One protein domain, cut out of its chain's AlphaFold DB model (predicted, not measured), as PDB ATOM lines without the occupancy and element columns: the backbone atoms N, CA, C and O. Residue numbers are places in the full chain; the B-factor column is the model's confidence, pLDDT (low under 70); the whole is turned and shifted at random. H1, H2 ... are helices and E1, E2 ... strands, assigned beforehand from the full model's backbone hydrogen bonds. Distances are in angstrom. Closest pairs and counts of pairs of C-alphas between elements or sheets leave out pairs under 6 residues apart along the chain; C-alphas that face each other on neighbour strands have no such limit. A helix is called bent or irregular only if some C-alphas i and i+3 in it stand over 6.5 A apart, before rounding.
ATOM      1  N   PHE A 383     243.354 142.891  65.564       96.94
ATOM      2  CA  PHE A 383     242.514 141.871  66.183       96.94
ATOM      3  C   PHE A 383     242.946 140.453  65.813       96.94
ATOM      4  O   PHE A 383     242.963 139.575  66.670       96.94
ATOM      5  N   VAL A 384     243.346 140.221  64.561       96.44
ATOM      6  CA  VAL A 384     243.848 138.911  64.119       96.44
ATOM      7  C   VAL A 384     245.169 138.582  64.814       96.44
ATOM      8  O   VAL A 384     245.374 137.437  65.212       96.44
ATOM      9  N   ALA A 385     246.042 139.574  65.017       96.44
ATOM     10  CA  ALA A 385     247.281 139.403  65.777       96.44
ATOM     11  C   ALA A 385     247.016 139.075  67.258       96.44
ATOM     12  O   ALA A 385     247.650 138.176  67.818       96.44
ATOM     13  N   TRP A 386     246.049 139.756  67.881       97.56
ATOM     14  CA  TRP A 386     245.598 139.451  69.241       97.56
ATOM     15  C   TRP A 386     245.003 138.039  69.341       97.56
ATOM     16  O   TRP A 386     245.415 137.258  70.199       97.56
ATOM     17  N   LEU A 387     244.118 137.669  68.410       97.31
ATOM     18  CA  LEU A 387     243.498 136.347  68.356       97.31
ATOM     19  C   LEU A 387     244.547 135.246  68.130       97.31
ATOM     20  O   LEU A 387     244.478 134.193  68.753       97.31
ATOM     21  N   TRP A 388     245.561 135.489  67.296       97.19
ATOM     22  CA  TRP A 388     246.681 134.563  67.102       97.19
ATOM     23  C   TRP A 388     247.455 134.316  68.401       97.19
ATOM     24  O   TRP A 388     247.737 133.161  68.724       97.19
ATOM     25  N   LYS A 389     247.747 135.373  69.174       97.38
ATOM     26  CA  LYS A 389     248.424 135.259  70.474       97.38
ATOM     27  C   LYS A 389     247.577 134.470  71.474       97.38
ATOM     28  O   LYS A 389     248.102 133.586  72.147       97.38
ATOM     29  N   LEU A 390     246.275 134.754  71.533       97.12
ATOM     30  CA  LEU A 390     245.332 134.060  72.412       97.12
ATOM     31  C   LEU A 390     245.249 132.560  72.096       97.12
ATOM     32  O   LEU A 390     245.305 131.726  72.995       97.12
ATOM     33  N   LEU A 391     245.169 132.215  70.811       97.12
ATOM     34  CA  LEU A 391     245.056 130.835  70.336       97.12
ATOM     35  C   LEU A 391     246.397 130.089  70.294       97.12
ATOM     36  O   LEU A 391     246.448 128.977  69.770       97.12
ATOM     37  N   LYS A 392     247.483 130.693  70.802       96.69
ATOM     38  CA  LYS A 392     248.850 130.141  70.753       96.69
ATOM     39  C   LYS A 392     249.230 129.698  69.336       96.69
ATOM     40  O   LYS A 392     249.793 128.624  69.124       96.69
ATOM     41  N   GLY A 393     248.864 130.514  68.348       93.06
ATOM     42  CA  GLY A 393     249.078 130.187  66.950       93.06
ATOM     43  C   GLY A 393     250.564 130.038  66.622       93.06
ATOM     44  O   GLY A 393     251.437 130.664  67.216       93.06
ATOM     45  N   ARG A 394     250.867 129.206  65.626       94.69
ATOM     46  CA  ARG A 394     252.245 128.977  65.177       94.69
ATOM     47  C   ARG A 394     252.810 130.222  64.482       94.69
ATOM     48  O   ARG A 394     252.111 130.855  63.690       94.69
ATOM     49  N   GLU A 395     254.081 130.542  64.731       93.25
ATOM     50  CA  GLU A 395     254.791 131.614  64.012       93.25
ATOM     51  C   GLU A 395     255.120 131.221  62.566       93.25
ATOM     52  O   GLU A 395     254.943 132.013  61.642       93.25
ATOM     53  N   ALA A 396     255.561 129.985  62.341       92.19
ATOM     54  CA  ALA A 396     255.883 129.503  61.001       92.19
ATOM     55  C   ALA A 396     254.623 129.341  60.134       92.19
ATOM     56  O   ALA A 396     253.600 128.816  60.584       92.19
ATOM     57  N   GLU A 397     254.718 129.747  58.865       92.00
ATOM     58  CA  GLU A 397     253.658 129.515  57.884       92.00
ATOM     59  C   GLU A 397     253.458 128.011  57.650       92.00
ATOM     60  O   GLU A 397     254.401 127.214  57.650       92.00
ATOM     61  N   TRP A 398     252.204 127.602  57.459       94.19
ATOM     62  CA  TRP A 398     251.891 126.197  57.245       94.19
ATOM     63  C   TRP A 398     252.400 125.728  55.877       94.19
ATOM     64  O   TRP A 398     251.994 126.299  54.858       94.19
ATOM     65  N   PRO A 399     253.184 124.634  55.804       93.56
ATOM     66  CA  PRO A 399     253.635 124.095  54.527       93.56
ATOM     67  C   PRO A 399     252.433 123.670  53.687       93.56
ATOM     68  O   PRO A 399     251.406 123.249  54.229       93.56
ATOM     69  N   LYS A 400     252.533 123.784  52.360       94.00
ATOM     70  CA  LYS A 400     251.469 123.346  51.448       94.00
ATOM     71  C   LYS A 400     251.164 121.867  51.698       94.00
ATOM     72  O   LYS A 400     252.035 121.022  51.535       94.00
ATOM     73  N   VAL A 401     249.914 121.568  52.048       95.38
ATOM     74  CA  VAL A 401     249.476 120.198  52.343       95.38
ATOM     75  C   VAL A 401     249.585 119.347  51.088       95.38
ATOM     76  O   VAL A 401     248.861 119.561  50.111       95.38
ATOM     77  N   THR A 402     250.468 118.361  51.134       96.00
ATOM     78  CA  THR A 402     250.584 117.330  50.095       96.00
ATOM     79  C   THR A 402     250.202 115.965  50.651       96.00
ATOM     80  O   THR A 402     249.478 115.204  49.994       96.00
ATOM     81  N   VAL A 403     250.598 115.706  51.896       97.88
ATOM     82  CA  VAL A 403     250.327 114.471  52.622       97.88
ATOM     83  C   VAL A 403     249.230 114.658  53.667       97.88
ATOM     84  O   VAL A 403     248.942 115.762  54.130       97.88
ATOM     85  N   ALA A 404     248.577 113.561  54.030       97.12
ATOM     86  CA  ALA A 404     247.513 113.546  55.015       97.12
ATOM     87  C   ALA A 404     248.025 113.917  56.415       97.12
ATOM     88  O   ALA A 404     247.259 114.511  57.168       97.12
ATOM     89  N   GLY A 405     249.297 113.630  56.731       97.31
ATOM     90  CA  GLY A 405     249.965 114.079  57.960       97.31
ATOM     91  C   GLY A 405     249.951 115.605  58.149       97.31
ATOM     92  O   GLY A 405     249.684 116.102  59.241       97.31
ATOM     93  N   ASP A 406     250.120 116.372  57.072       96.31
ATOM     94  CA  ASP A 406     250.020 117.835  57.142       96.31
ATOM     95  C   ASP A 406     248.562 118.282  57.324       96.31
ATOM     96  O   ASP A 406     248.271 119.254  58.024       96.31
ATOM     97  N   ALA A 407     247.627 117.572  56.682       96.50
ATOM     98  CA  ALA A 407     246.201 117.878  56.753       96.50
ATOM     99  C   ALA A 407     245.658 117.683  58.177       96.50
ATOM    100  O   ALA A 407     244.940 118.549  58.675       96.50
ATOM    101  N   ILE A 408     246.024 116.579  58.837       96.38
ATOM    102  CA  ILE A 408     245.618 116.297  60.220       96.38
ATOM    103  C   ILE A 408     246.192 117.329  61.194       96.38
ATOM    104  O   ILE A 408     245.450 117.811  62.044       96.38
ATOM    105  N   ALA A 409     247.455 117.742  61.033       96.12
ATOM    106  CA  ALA A 409     248.062 118.766  61.884       96.12
ATOM    107  C   ALA A 409     247.293 120.098  61.811       96.12
ATOM    108  O   ALA A 409     247.019 120.719  62.837       96.12
ATOM    109  N   ARG A 410     246.861 120.504  60.607       95.81
ATOM    110  CA  ARG A 410     246.023 121.702  60.425       95.81
ATOM    111  C   ARG A 410     244.643 121.556  61.060       95.81
ATOM    112  O   ARG A 410     244.164 122.497  61.682       95.81
ATOM    113  N   VAL A 411     243.992 120.401  60.900       95.88
ATOM    114  CA  VAL A 411     242.660 120.159  61.482       95.88
ATOM    115  C   VAL A 411     242.724 120.116  63.009       95.88
ATOM    116  O   VAL A 411     241.857 120.701  63.655       95.88
ATOM    117  N   LYS A 412     243.768 119.513  63.591       96.00
ATOM    118  CA  LYS A 412     244.005 119.551  65.041       96.00
ATOM    119  C   LYS A 412     244.189 120.973  65.551       96.00
ATOM    120  O   LYS A 412     243.485 121.349  66.477       96.00
ATOM    121  N   ALA A 413     245.006 121.790  64.884       95.94
ATOM    122  CA  ALA A 413     245.172 123.194  65.260       95.94
ATOM    123  C   ALA A 413     243.842 123.977  65.231       95.94
ATOM    124  O   ALA A 413     243.587 124.800  66.105       95.94
ATOM    125  N   ILE A 414     242.959 123.698  64.260       95.50
ATOM    126  CA  ILE A 414     241.612 124.291  64.234       95.50
ATOM    127  C   ILE A 414     240.775 123.792  65.419       95.50
ATOM    128  O   ILE A 414     240.106 124.592  66.068       95.50
ATOM    129  N   HIS A 415     240.780 122.488  65.704       94.88
ATOM    130  CA  HIS A 415     240.021 121.922  66.821       94.88
ATOM    131  C   HIS A 415     240.498 122.454  68.176       94.88
ATOM    132  O   HIS A 415     239.661 122.796  69.003       94.88
ATOM    133  N   GLU A 416     241.809 122.569  68.377       96.19
ATOM    134  CA  GLU A 416     242.429 123.141  69.577       96.19
ATOM    135  C   GLU A 416     242.052 124.614  69.743       96.19
ATOM    136  O   GLU A 416     241.598 125.008  70.812       96.19
ATOM    137  N   ALA A 417     242.122 125.413  68.674       96.50
ATOM    138  CA  ALA A 417     241.687 126.808  68.715       96.50
ATOM    139  C   ALA A 417     240.199 126.950  69.072       96.50
ATOM    140  O   ALA A 417     239.808 127.805  69.863       96.50
ATOM    141  N   MET A 418     239.353 126.094  68.500       95.25
ATOM    142  CA  MET A 418     237.912 126.100  68.761       95.25
ATOM    143  C   MET A 418     237.577 125.583  70.167       95.25
ATOM    144  O   MET A 418     236.591 126.025  70.755       95.25
ATOM    145  N   ALA A 419     238.374 124.654  70.700       95.38
ATOM    146  CA  ALA A 419     238.275 124.196  72.081       95.38
ATOM    147  C   ALA A 419     238.684 125.310  73.051       95.38
ATOM    148  O   ALA A 419     237.911 125.604  73.954       95.38
ATOM    149  N   ALA A 420     239.796 126.005  72.792       96.88
ATOM    150  CA  ALA A 420     240.242 127.144  73.594       96.88
ATOM    151  C   ALA A 420     239.176 128.251  73.660       96.88
ATOM    152  O   ALA A 420     238.851 128.734  74.735       96.88
ATOM    153  N   ILE A 421     238.549 128.597  72.530       96.69
ATOM    154  CA  ILE A 421     237.440 129.570  72.496       96.69
ATOM    155  C   ILE A 421     236.253 129.110  73.356       96.69
ATOM    156  O   ILE A 421     235.639 129.917  74.050       96.69
ATOM    157  N   ARG A 422     235.932 127.812  73.337       94.38
ATOM    158  CA  ARG A 422     234.845 127.251  74.150       94.38
ATOM    159  C   ARG A 422     235.188 127.232  75.639       94.38
ATOM    160  O   ARG A 422     234.315 127.512  76.450       94.38
ATOM    161  N   GLU A 423     236.428 126.905  75.993       95.50
ATOM    162  CA  GLU A 423     236.923 126.922  77.376       95.50
ATOM    163  C   GLU A 423     236.910 128.334  77.968       95.50
ATOM    164  O   GLU A 423     236.642 128.493  79.154       95.50
ATOM    165  N   LEU A 424     237.103 129.359  77.134       95.94
ATOM    166  CA  LEU A 424     236.935 130.762  77.519       95.94
ATOM    167  C   LEU A 424     235.463 131.182  77.696       95.94
ATOM    168  O   LEU A 424     235.197 132.333  78.030       95.94
ATOM    169  N   GLY A 425     234.499 130.284  77.456       93.94
ATOM    170  CA  GLY A 425     233.068 130.569  77.589       93.94
ATOM    171  C   GLY A 425     232.499 131.438  76.468       93.94
ATOM    172  O   GLY A 425     231.429 132.018  76.621       93.94
ATOM    173  N   TRP A 426     233.197 131.566  75.338       93.81
ATOM    174  CA  TRP A 426     232.736 132.427  74.254       93.81
ATOM    175  C   TRP A 426     231.635 131.733  73.458       93.81
ATOM    176  O   TRP A 426     231.863 130.742  72.754       93.81
ATOM    177  N   GLU A 427     230.422 132.263  73.569       82.38
ATOM    178  CA  GLU A 427     229.249 131.685  72.931       82.38
ATOM    179  C   GLU A 427     229.316 131.773  71.404       82.38
ATOM    180  O   GLU A 427     229.744 132.765  70.800       82.38
ATOM    181  N   ARG A 428     228.854 130.698  70.759       87.50
ATOM    182  CA  ARG A 428     228.680 130.655  69.310       87.50
ATOM    183  C   ARG A 428     227.309 131.229  68.962       87.50
ATOM    184  O   ARG A 428     226.291 130.589  69.188       87.50
ATOM    185  N   SER A 429     227.302 132.394  68.334       84.75
ATOM    186  CA  SER A 429     226.119 132.989  67.711       84.75
ATOM    187  C   SER A 429     225.934 132.499  66.266       84.75
ATOM    188  O   SER A 429     226.836 131.917  65.651       84.75
ATOM    189  N   SER A 430     224.768 132.782  65.677       75.88
ATOM    190  CA  SER A 430     224.478 132.511  64.257       75.88
ATOM    191  C   SER A 430     225.459 133.203  63.296       75.88
ATOM    192  O   SER A 430     225.674 132.719  62.183       75.88
ATOM    193  N   GLY A 431     226.085 134.300  63.738       78.81
ATOM    194  CA  GLY A 431     227.069 135.076  62.983       78.81
ATOM    195  C   GLY A 431     228.537 134.747  63.277       78.81
ATOM    196  O   GLY A 431     229.408 135.318  62.627       78.81
ATOM    197  N   GLY A 432     228.840 133.849  64.223       92.88
ATOM    198  CA  GLY A 432     230.214 133.548  64.636       92.88
ATOM    199  C   GLY A 432     230.373 133.505  66.151       92.88
ATOM    200  O   GLY A 432     229.548 132.933  66.850       92.88
ATOM    201  N   TYR A 433     231.436 134.105  66.659       95.38
ATOM    202  CA  TYR A 433     231.773 134.195  68.075       95.38
ATOM    203  C   TYR A 433     231.773 135.657  68.498       95.38
ATOM    204  O   TYR A 433     232.010 136.541  67.674       95.38
ATOM    205  N   ARG A 434     231.505 135.920  69.773       95.38
ATOM    206  CA  ARG A 434     231.583 137.264  70.346       95.38
ATOM    207  C   ARG A 434     232.569 137.244  71.500       95.38
ATOM    208  O   ARG A 434     232.483 136.369  72.355       95.38
ATOM    209  N   VAL A 435     233.500 138.195  71.510       96.19
ATOM    210  CA  VAL A 435     234.362 138.420  72.673       96.19
ATOM    211  C   VAL A 435     233.481 138.975  73.799       96.19
ATOM    212  O   VAL A 435     232.825 139.994  73.562       96.19
ATOM    213  N   PRO A 436     233.420 138.345  74.984       95.94
ATOM    214  CA  PRO A 436     232.632 138.852  76.103       95.94
ATOM    215  C   PRO A 436     233.032 140.281  76.487       95.94
ATOM    216  O   PRO A 436     234.177 140.698  76.291       95.94
ATOM    217  N   GLU A 437     232.075 141.061  76.989       95.31
ATOM    218  CA  GLU A 437     232.316 142.460  77.380       95.31
ATOM    219  C   GLU A 437     233.174 142.567  78.649       95.31
ATOM    220  O   GLU A 437     233.905 143.537  78.824       95.31
ATOM    221  N   ASP A 438     233.131 141.541  79.493       95.56
ATOM    222  CA  ASP A 438     233.867 141.392  80.747       95.56
ATOM    223  C   ASP A 438     235.250 140.733  80.578       95.56
ATOM    224  O   ASP A 438     235.992 140.582  81.550       95.56
ATOM    225  N   TYR A 439     235.645 140.369  79.351       96.19
ATOM    226  CA  TYR A 439     236.945 139.750  79.093       96.19
ATOM    227  C   TYR A 439     238.084 140.786  79.144       96.19
ATOM    228  O   TYR A 439     238.414 141.423  78.141       96.19
ATOM    229  N   VAL A 440     238.703 140.935  80.320       95.19
ATOM    230  CA  VAL A 440     239.705 141.976  80.645       95.19
ATOM    231  C   VAL A 440     240.857 142.049  79.631       95.19
ATOM    232  O   VAL A 440     241.247 143.137  79.206       95.19
ATOM    233  N   ASP A 441     241.355 140.900  79.169       96.00
ATOM    234  CA  ASP A 441     242.507 140.823  78.259       96.00
ATOM    235  C   ASP A 441     242.196 141.253  76.810       96.00
ATOM    236  O   ASP A 441     243.107 141.366  75.981       96.00
ATOM    237  N   ALA A 442     240.921 141.475  76.462       94.94
ATOM    238  CA  ALA A 442     240.540 141.921  75.121       94.94
ATOM    239  C   ALA A 442     240.745 143.422  74.895       94.94
ATOM    240  O   ALA A 442     240.879 143.835  73.741       94.94
ATOM    241  N   GLY A 443     240.779 144.244  75.949       95.94
ATOM    242  CA  GLY A 443     240.929 145.697  75.827       95.94
ATOM    243  C   GLY A 443     239.932 146.301  74.828       95.94
ATOM    244  O   GLY A 443     238.726 146.220  75.013       95.94
ATOM    245  N   ALA A 444     240.426 146.868  73.724       96.56
ATOM    246  CA  ALA A 444     239.584 147.476  72.684       96.56
ATOM    247  C   ALA A 444     238.740 146.475  71.860       96.56
ATOM    248  O   ALA A 444     237.942 146.897  71.022       96.56
ATOM    249  N   PHE A 445     238.928 145.165  72.046       96.94
ATOM    250  CA  PHE A 445     238.226 144.118  71.298       96.94
ATOM    251  C   PHE A 445     237.034 143.509  72.045       96.94
ATOM    252  O   PHE A 445     236.365 142.635  71.493       96.94
ATOM    253  N   THR A 446     236.740 143.954  73.269       95.44
ATOM    254  CA  THR A 446     235.559 143.519  74.032       95.44
ATOM    255  C   THR A 446     234.277 143.743  73.231       95.44
ATOM    256  O   THR A 446     234.093 144.789  72.607       95.44
ATOM    257  N   GLY A 447     233.379 142.758  73.214       93.19
ATOM    258  CA  GLY A 447     232.123 142.817  72.466       93.19
ATOM    259  C   GLY A 447     232.256 142.631  70.949       93.19
ATOM    260  O   GLY A 447     231.220 142.519  70.282       93.19
ATOM    261  N   ARG A 448     233.478 142.569  70.386       95.06
ATOM    262  CA  ARG A 448     233.694 142.369  68.942       95.06
ATOM    263  C   ARG A 448     233.201 140.986  68.530       95.06
ATOM    264  O   ARG A 448     233.576 139.966  69.110       95.06
ATOM    265  N   MET A 449     232.375 140.959  67.489       95.12
ATOM    266  CA  MET A 449     232.025 139.723  66.802       95.12
ATOM    267  C   MET A 449     233.132 139.327  65.836       95.12
ATOM    268  O   MET A 449     233.707 140.183  65.163       95.12
ATOM    269  N   PHE A 450     233.396 138.030  65.745       95.44
ATOM    270  CA  PHE A 450     234.349 137.478  64.805       95.44
ATOM    271  C   PHE A 450     233.909 136.114  64.280       95.44
ATOM    272  O   PHE A 450     233.122 135.394  64.889       95.44
ATOM    273  N   THR A 451     234.403 135.744  63.110       95.12
ATOM    274  CA  THR A 451     233.976 134.540  62.394       95.12
ATOM    275  C   THR A 451     235.024 133.435  62.460       95.12
ATOM    276  O   THR A 451     236.197 133.654  62.765       95.12
ATOM    277  N   LYS A 452     234.632 132.217  62.058       93.81
ATOM    278  CA  LYS A 452     235.585 131.119  61.832       93.81
ATOM    279  C   LYS A 452     236.690 131.507  60.836       93.81
ATOM    280  O   LYS A 452     237.799 130.995  60.927       93.81
ATOM    281  N   GLN A 453     236.419 132.420  59.905       93.81
ATOM    282  CA  GLN A 453     237.415 132.889  58.946       93.81
ATOM    283  C   GLN A 453     238.524 133.720  59.610       93.81
ATOM    284  O   GLN A 453     239.689 133.564  59.246       93.81
ATOM    285  N   GLU A 454     238.200 134.543  60.609       95.44
ATOM    286  CA  GLU A 454     239.205 135.277  61.391       95.44
ATOM    287  C   GLU A 454     240.037 134.322  62.251       95.44
ATOM    288  O   GLU A 454     241.249 134.491  62.311       95.44
ATOM    289  N   ILE A 455     239.439 133.252  62.798       95.69
ATOM    290  CA  ILE A 455     240.182 132.173  63.479       95.69
ATOM    291  C   ILE A 455     241.182 131.520  62.515       95.69
ATOM    292  O   ILE A 455     242.353 131.353  62.844       95.69
ATOM    293  N   LEU A 456     240.749 131.174  61.300       94.75
ATOM    294  CA  LEU A 456     241.632 130.584  60.289       94.75
ATOM    295  C   LEU A 456     242.747 131.548  59.871       94.75
ATOM    296  O   LEU A 456     243.892 131.128  59.724       94.75
ATOM    297  N   THR A 457     242.426 132.833  59.718       94.81
ATOM    298  CA  THR A 457     243.408 133.879  59.393       94.81
ATOM    299  C   THR A 457     244.420 134.039  60.522       94.81
ATOM    300  O   THR A 457     245.620 134.062  60.254       94.81
ATOM    301  N   ALA A 458     243.954 134.052  61.774       96.06
ATOM    302  CA  ALA A 458     244.799 134.087  62.959       96.06
ATOM    303  C   ALA A 458     245.741 132.883  62.974       96.06
ATOM    304  O   ALA A 458     246.946 133.062  63.053       96.06
ATOM    305  N   LEU A 459     245.241 131.668  62.733       95.94
ATOM    306  CA  LEU A 459     246.060 130.454  62.614       95.94
ATOM    307  C   LEU A 459     246.955 130.399  61.360       95.94
ATOM    308  O   LEU A 459     247.652 129.403  61.159       95.94
ATOM    309  N   ARG A 460     246.942 131.432  60.504       94.62
ATOM    310  CA  ARG A 460     247.661 131.498  59.216       94.62
ATOM    311  C   ARG A 460     247.288 130.352  58.266       94.62
ATOM    312  O   ARG A 460     248.108 129.874  57.481       94.62
ATOM    313  N   LEU A 461     246.038 129.898  58.333       93.56
ATOM    314  CA  LEU A 461     245.476 128.851  57.485       93.56
ATOM    315  C   LEU A 461     244.694 129.470  56.320       93.56
ATOM    316  O   LEU A 461     243.746 130.228  56.509       93.56
ATOM    317  N   GLY A 462     245.059 129.111  55.086       87.31
ATOM    318  CA  GLY A 462     244.349 129.572  53.890       87.31
ATOM    319  C   GLY A 462     242.909 129.045  53.815       87.31
ATOM    320  O   GLY A 462     242.678 127.838  53.956       87.31
ATOM    321  N   HIS A 463     241.960 129.941  53.521       76.81
ATOM    322  CA  HIS A 463     240.512 129.696  53.590       76.81
ATOM    323  C   HIS A 463     240.019 128.510  52.740       76.81
ATOM    324  O   HIS A 463     239.159 127.747  53.180       76.81
ATOM    325  N   SER A 464     240.564 128.323  51.536       69.31
ATOM    326  CA  SER A 464     240.139 127.258  50.613       69.31
ATOM    327  C   SER A 464     240.582 125.858  51.044       69.31
ATOM    328  O   SER A 464     240.053 124.858  50.561       69.31
ATOM    329  N   SER A 465     241.550 125.775  51.955       74.50
ATOM    330  CA  SER A 465     242.192 124.516  52.319       74.50
ATOM    331  C   SER A 465     241.556 123.868  53.555       74.50
ATOM    332  O   SER A 465     241.353 122.657  53.571       74.50
ATOM    333  N   SER A 466     241.137 124.661  54.546       77.50
ATOM    334  CA  SER A 466     240.624 124.170  55.835       77.50
ATOM    335  C   SER A 466     239.333 123.357  55.712       77.50
ATOM    336  O   SER A 466     239.296 122.216  56.169       77.50
ATOM    337  N   ASN A 467     238.310 123.877  55.025       85.69
ATOM    338  CA  ASN A 467     237.035 123.165  54.855       85.69
ATOM    339  C   ASN A 467     237.214 121.826  54.120       85.69
ATOM    340  O   ASN A 467     236.565 120.834  54.449       85.69
ATOM    341  N   GLY A 468     238.120 121.778  53.138       88.75
ATOM    342  CA  GLY A 468     238.414 120.553  52.399       88.75
ATOM    343  C   GLY A 468     239.075 119.473  53.258       88.75
ATOM    344  O   GLY A 468     238.836 118.289  53.019       88.75
ATOM    345  N   TYR A 469     239.885 119.860  54.249       92.69
ATOM    346  CA  TYR A 469     240.528 118.920  55.170       92.69
ATOM    347  C   TYR A 469     239.606 118.504  56.313       92.69
ATOM    348  O   TYR A 469     239.585 117.326  56.648       92.69
ATOM    349  N   GLU A 470     238.781 119.404  56.853       92.56
ATOM    350  CA  GLU A 470     237.786 119.044  57.874       92.56
ATOM    351  C   GLU A 470     236.834 117.946  57.385       92.56
ATOM    352  O   GLU A 470     236.542 117.010  58.124       92.56
ATOM    353  N   GLN A 471     236.420 117.983  56.114       94.12
ATOM    354  CA  GLN A 471     235.577 116.931  55.533       94.12
ATOM    355  C   GLN A 471     236.256 115.551  55.493       94.12
ATOM    356  O   GLN A 471     235.575 114.532  55.620       94.12
ATOM    357  N   LEU A 472     237.588 115.491  55.354       95.62
ATOM    358  CA  LEU A 472     238.337 114.226  55.414       95.62
ATOM    359  C   LEU A 472     238.260 113.595  56.800       95.62
ATOM    360  O   LEU A 472     238.270 112.373  56.918       95.62
ATOM    361  N   PHE A 473     238.174 114.427  57.832       96.62
ATOM    362  CA  PHE A 473     238.118 114.021  59.230       96.62
ATOM    363  C   PHE A 473     236.748 114.335  59.839       96.62
ATOM    364  O   PHE A 473     236.627 114.582  61.035       96.62
ATOM    365  N   ALA A 474     235.690 114.307  59.021       95.25
ATOM    366  CA  ALA A 474     234.333 114.507  59.506       95.25
ATOM    367  C   ALA A 474     233.979 113.428  60.540       95.25
ATOM    368  O   ALA A 474     234.293 112.245  60.358       95.25
ATOM    369  N   ARG A 475     233.272 113.821  61.607       94.56
ATOM    370  CA  ARG A 475     232.886 112.926  62.712       94.56
ATOM    371  C   ARG A 475     232.202 111.652  62.210       94.56
ATOM    372  O   ARG A 475     232.545 110.560  62.648       94.56
ATOM    373  N   GLU A 476     231.299 111.771  61.238       94.88
ATOM    374  CA  GLU A 476     230.607 110.626  60.631       94.88
ATOM    375  C   GLU A 476     231.551 109.648  59.924       94.88
ATOM    376  O   GLU A 476     231.388 108.428  60.019       94.88
ATOM    377  N   THR A 477     232.545 110.174  59.206       95.19
ATOM    378  CA  THR A 477     233.556 109.377  58.505       95.19
ATOM    379  C   THR A 477     234.438 108.648  59.513       95.19
ATOM    380  O   THR A 477     234.668 107.446  59.366       95.19
ATOM    381  N   MET A 478     234.863 109.334  60.576       96.94
ATOM    382  CA  MET A 478     235.674 108.749  61.649       96.94
ATOM    383  C   MET A 478     234.918 107.675  62.445       96.94
ATOM    384  O   MET A 478     235.499 106.641  62.768       96.94
ATOM    385  N   LEU A 479     233.614 107.854  62.688       95.94
ATOM    386  CA  LEU A 479     232.766 106.828  63.314       95.94
ATOM    387  C   LEU A 479     232.687 105.548  62.469       95.94
ATOM    388  O   LEU A 479     232.707 104.440  63.000       95.94
ATOM    389  N   LYS A 480     232.632 105.682  61.138       96.06
ATOM    390  CA  LYS A 480     232.577 104.538  60.211       96.06
ATOM    391  C   LYS A 480     233.942 103.876  59.996       96.06
ATOM    392  O   LYS A 480     233.986 102.706  59.600       96.06
ATOM    393  N   LEU A 481     235.032 104.608  60.233       97.31
ATOM    394  CA  LEU A 481     236.414 104.214  59.957       97.31
ATOM    395  C   LEU A 481     237.272 104.308  61.237       97.31
ATOM    396  O   LEU A 481     238.062 105.240  61.377       97.31
ATOM    397  N   PRO A 482     237.198 103.324  62.156       97.69
ATOM    398  CA  PRO A 482     237.862 103.401  63.462       97.69
ATOM    399  C   PRO A 482     239.389 103.538  63.375       97.69
ATOM    400  O   PRO A 482     239.981 104.215  64.203       97.69
ATOM    401  N   LYS A 483     240.033 102.980  62.338       98.12
ATOM    402  CA  LYS A 483     241.477 103.180  62.100       98.12
ATOM    403  C   LYS A 483     241.824 104.641  61.806       98.12
ATOM    404  O   LYS A 483     242.856 105.125  62.247       98.12
ATOM    405  N   LEU A 484     240.961 105.341  61.065       97.88
ATOM    406  CA  LEU A 484     241.150 106.762  60.791       97.88
ATOM    407  C   LEU A 484     240.984 107.577  62.074       97.88
ATOM    408  O   LEU A 484     241.768 108.485  62.300       97.88
ATOM    409  N   ARG A 485     240.005 107.221  62.918       97.81
ATOM    410  CA  ARG A 485     239.809 107.843  64.234       97.81
ATOM    411  C   ARG A 485     241.011 107.626  65.155       97.81
ATOM    412  O   ARG A 485     241.516 108.591  65.696       97.81
ATOM    413  N   GLN A 486     241.504 106.393  65.270       98.00
ATOM    414  CA  GLN A 486     242.674 106.080  66.097       98.00
ATOM    415  C   GLN A 486     243.903 106.892  65.670       98.00
ATOM    416  O   GLN A 486     244.619 107.414  66.514       98.00
ATOM    417  N   TRP A 487     244.123 107.034  64.360       98.19
ATOM    418  CA  TRP A 487     245.186 107.894  63.844       98.19
ATOM    419  C   TRP A 487     244.893 109.391  64.026       98.19
ATOM    420  O   TRP A 487     245.813 110.178  64.216       98.19
ATOM    421  N   PHE A 488     243.621 109.798  63.984       97.69
ATOM    422  CA  PHE A 488     243.229 111.167  64.298       97.69
ATOM    423  C   PHE A 488     243.570 111.534  65.742       97.69
ATOM    424  O   PHE A 488     244.133 112.596  65.992       97.69
ATOM    425  N   ASP A 489     243.275 110.637  66.678       97.38
ATOM    426  CA  ASP A 489     243.546 110.830  68.098       97.38
ATOM    427  C   ASP A 489     245.068 110.835  68.352       97.38
ATOM    428  O   ASP A 489     245.585 111.801  68.921       97.38
ATOM    429  N   ASP A 490     245.801 109.861  67.797       97.94
ATOM    430  CA  ASP A 490     247.264 109.745  67.893       97.94
ATOM    431  C   ASP A 490     247.962 109.773  66.506       97.94
ATOM    432  O   ASP A 490     248.189 108.724  65.885       97.94
ATOM    433  N   PRO A 491     248.326 110.970  65.995       97.44
ATOM    434  CA  PRO A 491     248.926 111.135  64.672       97.44
ATOM    435  C   PRO A 491     250.354 110.593  64.581       97.44
ATOM    436  O   PRO A 491     250.804 110.320  63.466       97.44
ATOM    437  N   SER A 492     251.032 110.433  65.722       97.88
ATOM    438  CA  SER A 492     252.398 109.905  65.842       97.88
ATOM    439  C   SER A 492     252.426 108.405  66.149       97.88
ATOM    440  O   SER A 492     253.497 107.802  66.173       97.88
ATOM    441  N   GLY A 493     251.258 107.798  66.370       97.44
ATOM    442  CA  GLY A 493     251.122 106.398  66.737       97.44
ATOM    443  C   GLY A 493     251.439 105.404  65.611       97.44
ATOM    444  O   GLY A 493     251.888 105.770  64.521       97.44
ATOM    445  N   PRO A 494     251.127 104.109  65.810       98.06
ATOM    446  CA  PRO A 494     251.479 103.036  64.870       98.06
ATOM    447  C   PRO A 494     250.949 103.245  63.442       98.06
ATOM    448  O   PRO A 494     251.545 102.799  62.459       98.06
ATOM    449  N   LEU A 495     249.818 103.946  63.320       98.06
ATOM    450  CA  LEU A 495     249.152 104.229  62.051       98.06
ATOM    451  C   LEU A 495     249.758 105.422  61.291       98.06
ATOM    452  O   LEU A 495     249.400 105.625  60.129       98.06
ATOM    453  N   ALA A 496     250.702 106.160  61.887       97.81
ATOM    454  CA  ALA A 496     251.427 107.251  61.235       97.81
ATOM    455  C   ALA A 496     252.176 106.768  59.987       97.81
ATOM    456  O   ALA A 496     252.110 107.400  58.937       97.81
ATOM    457  N   SER A 497     252.796 105.587  60.065       97.06
ATOM    458  CA  SER A 497     253.462 104.937  58.927       97.06
ATOM    459  C   SER A 497     252.509 104.640  57.765       97.06
ATOM    460  O   SER A 497     252.902 104.664  56.601       97.06
ATOM    461  N   THR A 498     251.236 104.380  58.076       97.44
ATOM    462  CA  THR A 498     250.219 104.035  57.084       97.44
ATOM    463  C   THR A 498     249.611 105.285  56.469       97.44
ATOM    464  O   THR A 498     249.570 105.396  55.251       97.44
ATOM    465  N   PHE A 499     249.117 106.217  57.285       98.06
ATOM    466  CA  PHE A 499     248.354 107.367  56.796       98.06
ATOM    467  C   PHE A 499     249.185 108.640  56.660       98.06
ATOM    468  O   PHE A 499     248.898 109.445  55.779       98.06
ATOM    469  N   GLY A 500     250.224 108.822  57.475       96.69
ATOM    470  CA  GLY A 500     251.028 110.045  57.513       96.69
ATOM    471  C   GLY A 500     251.650 110.388  56.164       96.69
ATOM    472  O   GLY A 500     251.584 111.541  55.744       96.69
ATOM    473  N   TYR A 501     252.146 109.377  55.444       97.75
ATOM    474  CA  TYR A 501     252.768 109.529  54.124       97.75
ATOM    475  C   TYR A 501     251.786 109.444  52.947       97.75
ATOM    476  O   TYR A 501     252.179 109.662  51.801       97.75
ATOM    477  N   MET A 502     250.506 109.130  53.186       98.19
ATOM    478  CA  MET A 502     249.521 109.098  52.106       98.19
ATOM    479  C   MET A 502     249.260 110.508  51.600       98.19
ATOM    480  O   MET A 502     248.999 111.424  52.374       98.19
ATOM    481  N   THR A 503     249.230 110.685  50.285       98.12
ATOM    482  CA  THR A 503     248.713 111.924  49.700       98.12
ATOM    483  C   THR A 503     247.241 112.111  50.067       98.12
ATOM    484  O   THR A 503     246.492 111.142  50.226       98.12
ATOM    485  N   VAL A 504     246.771 113.360  50.117       96.56
ATOM    486  CA  VAL A 504     245.347 113.656  50.378       96.56
ATOM    487  C   VAL A 504     244.417 112.904  49.409       96.56
ATOM    488  O   VAL A 504     243.342 112.443  49.794       96.56
ATOM    489  N   LYS A 505     244.838 112.722  48.150       96.69
ATOM    490  CA  LYS A 505     244.092 111.954  47.143       96.69
ATOM    491  C   LYS A 505     244.027 110.460  47.482       96.69
ATOM    492  O   LYS A 505     242.955 109.870  47.367       96.69
ATOM    493  N   GLN A 506     245.140 109.861  47.912       98.06
ATOM    494  CA  GLN A 506     245.174 108.461  48.351       98.06
ATOM    495  C   GLN A 506     244.302 108.244  49.587       98.06
ATOM    496  O   GLN A 506     243.561 107.266  49.628       98.06
ATOM    497  N   LEU A 507     244.310 109.182  50.543       97.94
ATOM    498  CA  LEU A 507     243.430 109.105  51.709       97.94
ATOM    499  C   LEU A 507     241.949 109.142  51.298       97.94
ATOM    500  O   LEU A 507     241.172 108.303  51.750       97.94
ATOM    501  N   LYS A 508     241.558 110.059  50.399       96.62
ATOM    502  CA  LYS A 508     240.186 110.120  49.856       96.62
ATOM    503  C   LYS A 508     239.777 108.812  49.180       96.62
ATOM    504  O   LYS A 508     238.679 108.318  49.425       96.62
ATOM    505  N   GLN A 509     240.658 108.244  48.355       97.38
ATOM    506  CA  GLN A 509     240.402 106.967  47.690       97.38
ATOM    507  C   GLN A 509     240.228 105.839  48.711       97.38
ATOM    508  O   GLN A 509     239.253 105.097  48.648       97.38
ATOM    509  N   TRP A 510     241.112 105.766  49.708       97.56
ATOM    510  CA  TRP A 510     241.024 104.780  50.779       97.56
ATOM    511  C   TRP A 510     239.706 104.891  51.563       97.56
ATOM    512  O   TRP A 510     239.064 103.875  51.837       97.56
ATOM    513  N   GLN A 511     239.254 106.113  51.877       97.12
ATOM    514  CA  GLN A 511     237.955 106.343  52.519       97.12
ATOM    515  C   GLN A 511     236.800 105.865  51.631       97.12
ATOM    516  O   GLN A 511     235.921 105.146  52.110       97.12
ATOM    517  N   ALA A 512     236.818 106.210  50.341       95.38
ATOM    518  CA  ALA A 512     235.802 105.788  49.380       95.38
ATOM    519  C   ALA A 512     235.736 104.257  49.248       95.38
ATOM    520  O   ALA A 512     234.647 103.685  49.290       95.38
ATOM    521  N   ASP A 513     236.883 103.579  49.189       96.06
ATOM    522  CA  ASP A 513     236.958 102.120  49.090       96.06
ATOM    523  C   ASP A 513     236.415 101.444  50.358       96.06
ATOM    524  O   ASP A 513     235.657 100.471  50.283       96.06
ATOM    525  N   LYS A 514     236.743 101.966  51.548       95.44
ATOM    526  CA  LYS A 514     236.265 101.412  52.828       95.44
ATOM    527  C   LYS A 514     234.788 101.691  53.096       95.44
ATOM    528  O   LYS A 514     234.111 100.832  53.660       95.44
ATOM    529  N   LEU A 515     234.275 102.844  52.677       94.00
ATOM    530  CA  LEU A 515     232.856 103.180  52.804       94.00
ATOM    531  C   LEU A 515     232.006 102.467  51.738       94.00
ATOM    532  O   LEU A 515     230.933 101.951  52.050       94.00
ATOM    533  N   GLY A 516     232.500 102.365  50.501       89.06
ATOM    534  CA  GLY A 516     231.801 101.736  49.377       89.06
ATOM    535  C   GLY A 516     231.729 100.211  49.470       89.06
ATOM    536  O   GLY A 516     230.667  99.626  49.226       89.06
ATOM    537  N   SER A 517     232.816  99.556  49.895       72.56
ATOM    538  CA  SER A 517     232.893  98.087  50.007       72.56
ATOM    539  C   SER A 517     231.932  97.485  51.036       72.56
ATOM    540  O   SER A 517     231.530  96.328  50.897       72.56
TER     541      SER A 517
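This is residues 383 to 517 of the 575 residues of an uncharacterized protein of Dichomitus squalens (UniProt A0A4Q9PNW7). One long helix, H2, runs through the middle of an elongated body, with a group of shorter elements towards each end of that body. At one end H1 packs on H4, with the small strand E1 near residues of H4 and the helix H3 farthest out; at the other end H6, H7, H8 and H9 gather loosely, and H5, between the two groups, crosses H2 beside residues 407 to 411. The printed part has 135 residues with nine named helices and one named strand, in the order H1, H2, E1, H3, H4, H5, H6, H7, H8, H9, and its class is mostly helix. It is only just compact, close to loose, with a radius of gyration of the C-alphas of 16.7 A, and its C-alphas span 53 by 29 by 26 A.

Look first at H2, residues 404 to 423, the hub, which touches three helices. With its residues 407 to 411 alone it touches H5, residues 463 to 472, about perpendicular at 82 degrees; the closest C-alphas are those of Ala 407 and Tyr 469, 6.0 A apart. With residues 404 to 405 alone, H2 only just touches H8, residues 496 to 499, with 3 pairs of C-alphas within 8 A, the closest being Ala 404 and Phe 499 at 6.5 A. H2 and H9, residues 504 to 517, only just touch, with 3 such pairs and only at their ends; the closest C-alphas, of Ala 404 and Val 504, are 5.1 A apart. H7, residues 482 to 489, is close to H2 but not clearly touching, with the C-alphas of Ile 408 and Phe 488 closest at 7.0 A. H6, residues 475 to 480, and H7 only just touch, with 3 pairs within 8 A and only at the corner; the closest C-alphas, of Met 478 and Arg 485, are 5.0 A apart. Now go to the other end, where H1, residues 383 to 390, touches H4, residues 452 to 458, about perpendicular at 78 degrees; the closest C-alphas, of Trp 388 and Ala 458, are 4.6 A apart. H4 and H5 touch only at the corner, with the C-alphas of Leu 456 and His 463 closest at 6.8 A. H3, residues 440 to 445, is close to H1 but not clearly touching, with the C-alphas of Phe 383 and Phe 445 closest at 7.0 A. E1, residues 432 to 434, pairs with no named strand, but its residues 433 to 434 pair antiparallel with residues 449 to 450. In H1, H2, H4, H6, H7 and H9 every O i to N i+4 pair is within hydrogen-bond range; H5 has 3 of 6, H3 has 0 of 2 but 2 of 3 O i to N i+3 pairs, and H8 is too short for an i+4 pair.

Find C-alpha 404 at (247.513, 113.546, 55.015); from there H2 runs 28.1 A to C-alpha 423 at (236.923, 126.922, 77.376). H9 is 19.9 A long and ends at C-alpha 517, at (232.893, 98.087, 50.007). H5 measures 15.7 A and is only just irregular, with C-alphas 464 and 467 at 6.7 A; H3 is irregular too, with C-alphas 441 and 444 at 9.2 A. H1 begins at C-alpha 383, at (242.514, 141.871, 66.183).

The two C-alphas farthest apart are those of Ala 444 and Ser 517, 54.8 A. The printed part has no cut, and the link from H1 to H2, residues 391 to 403, is long. The mean pLDDT of the printed part is 94.4, and residue 464 alone is under 70.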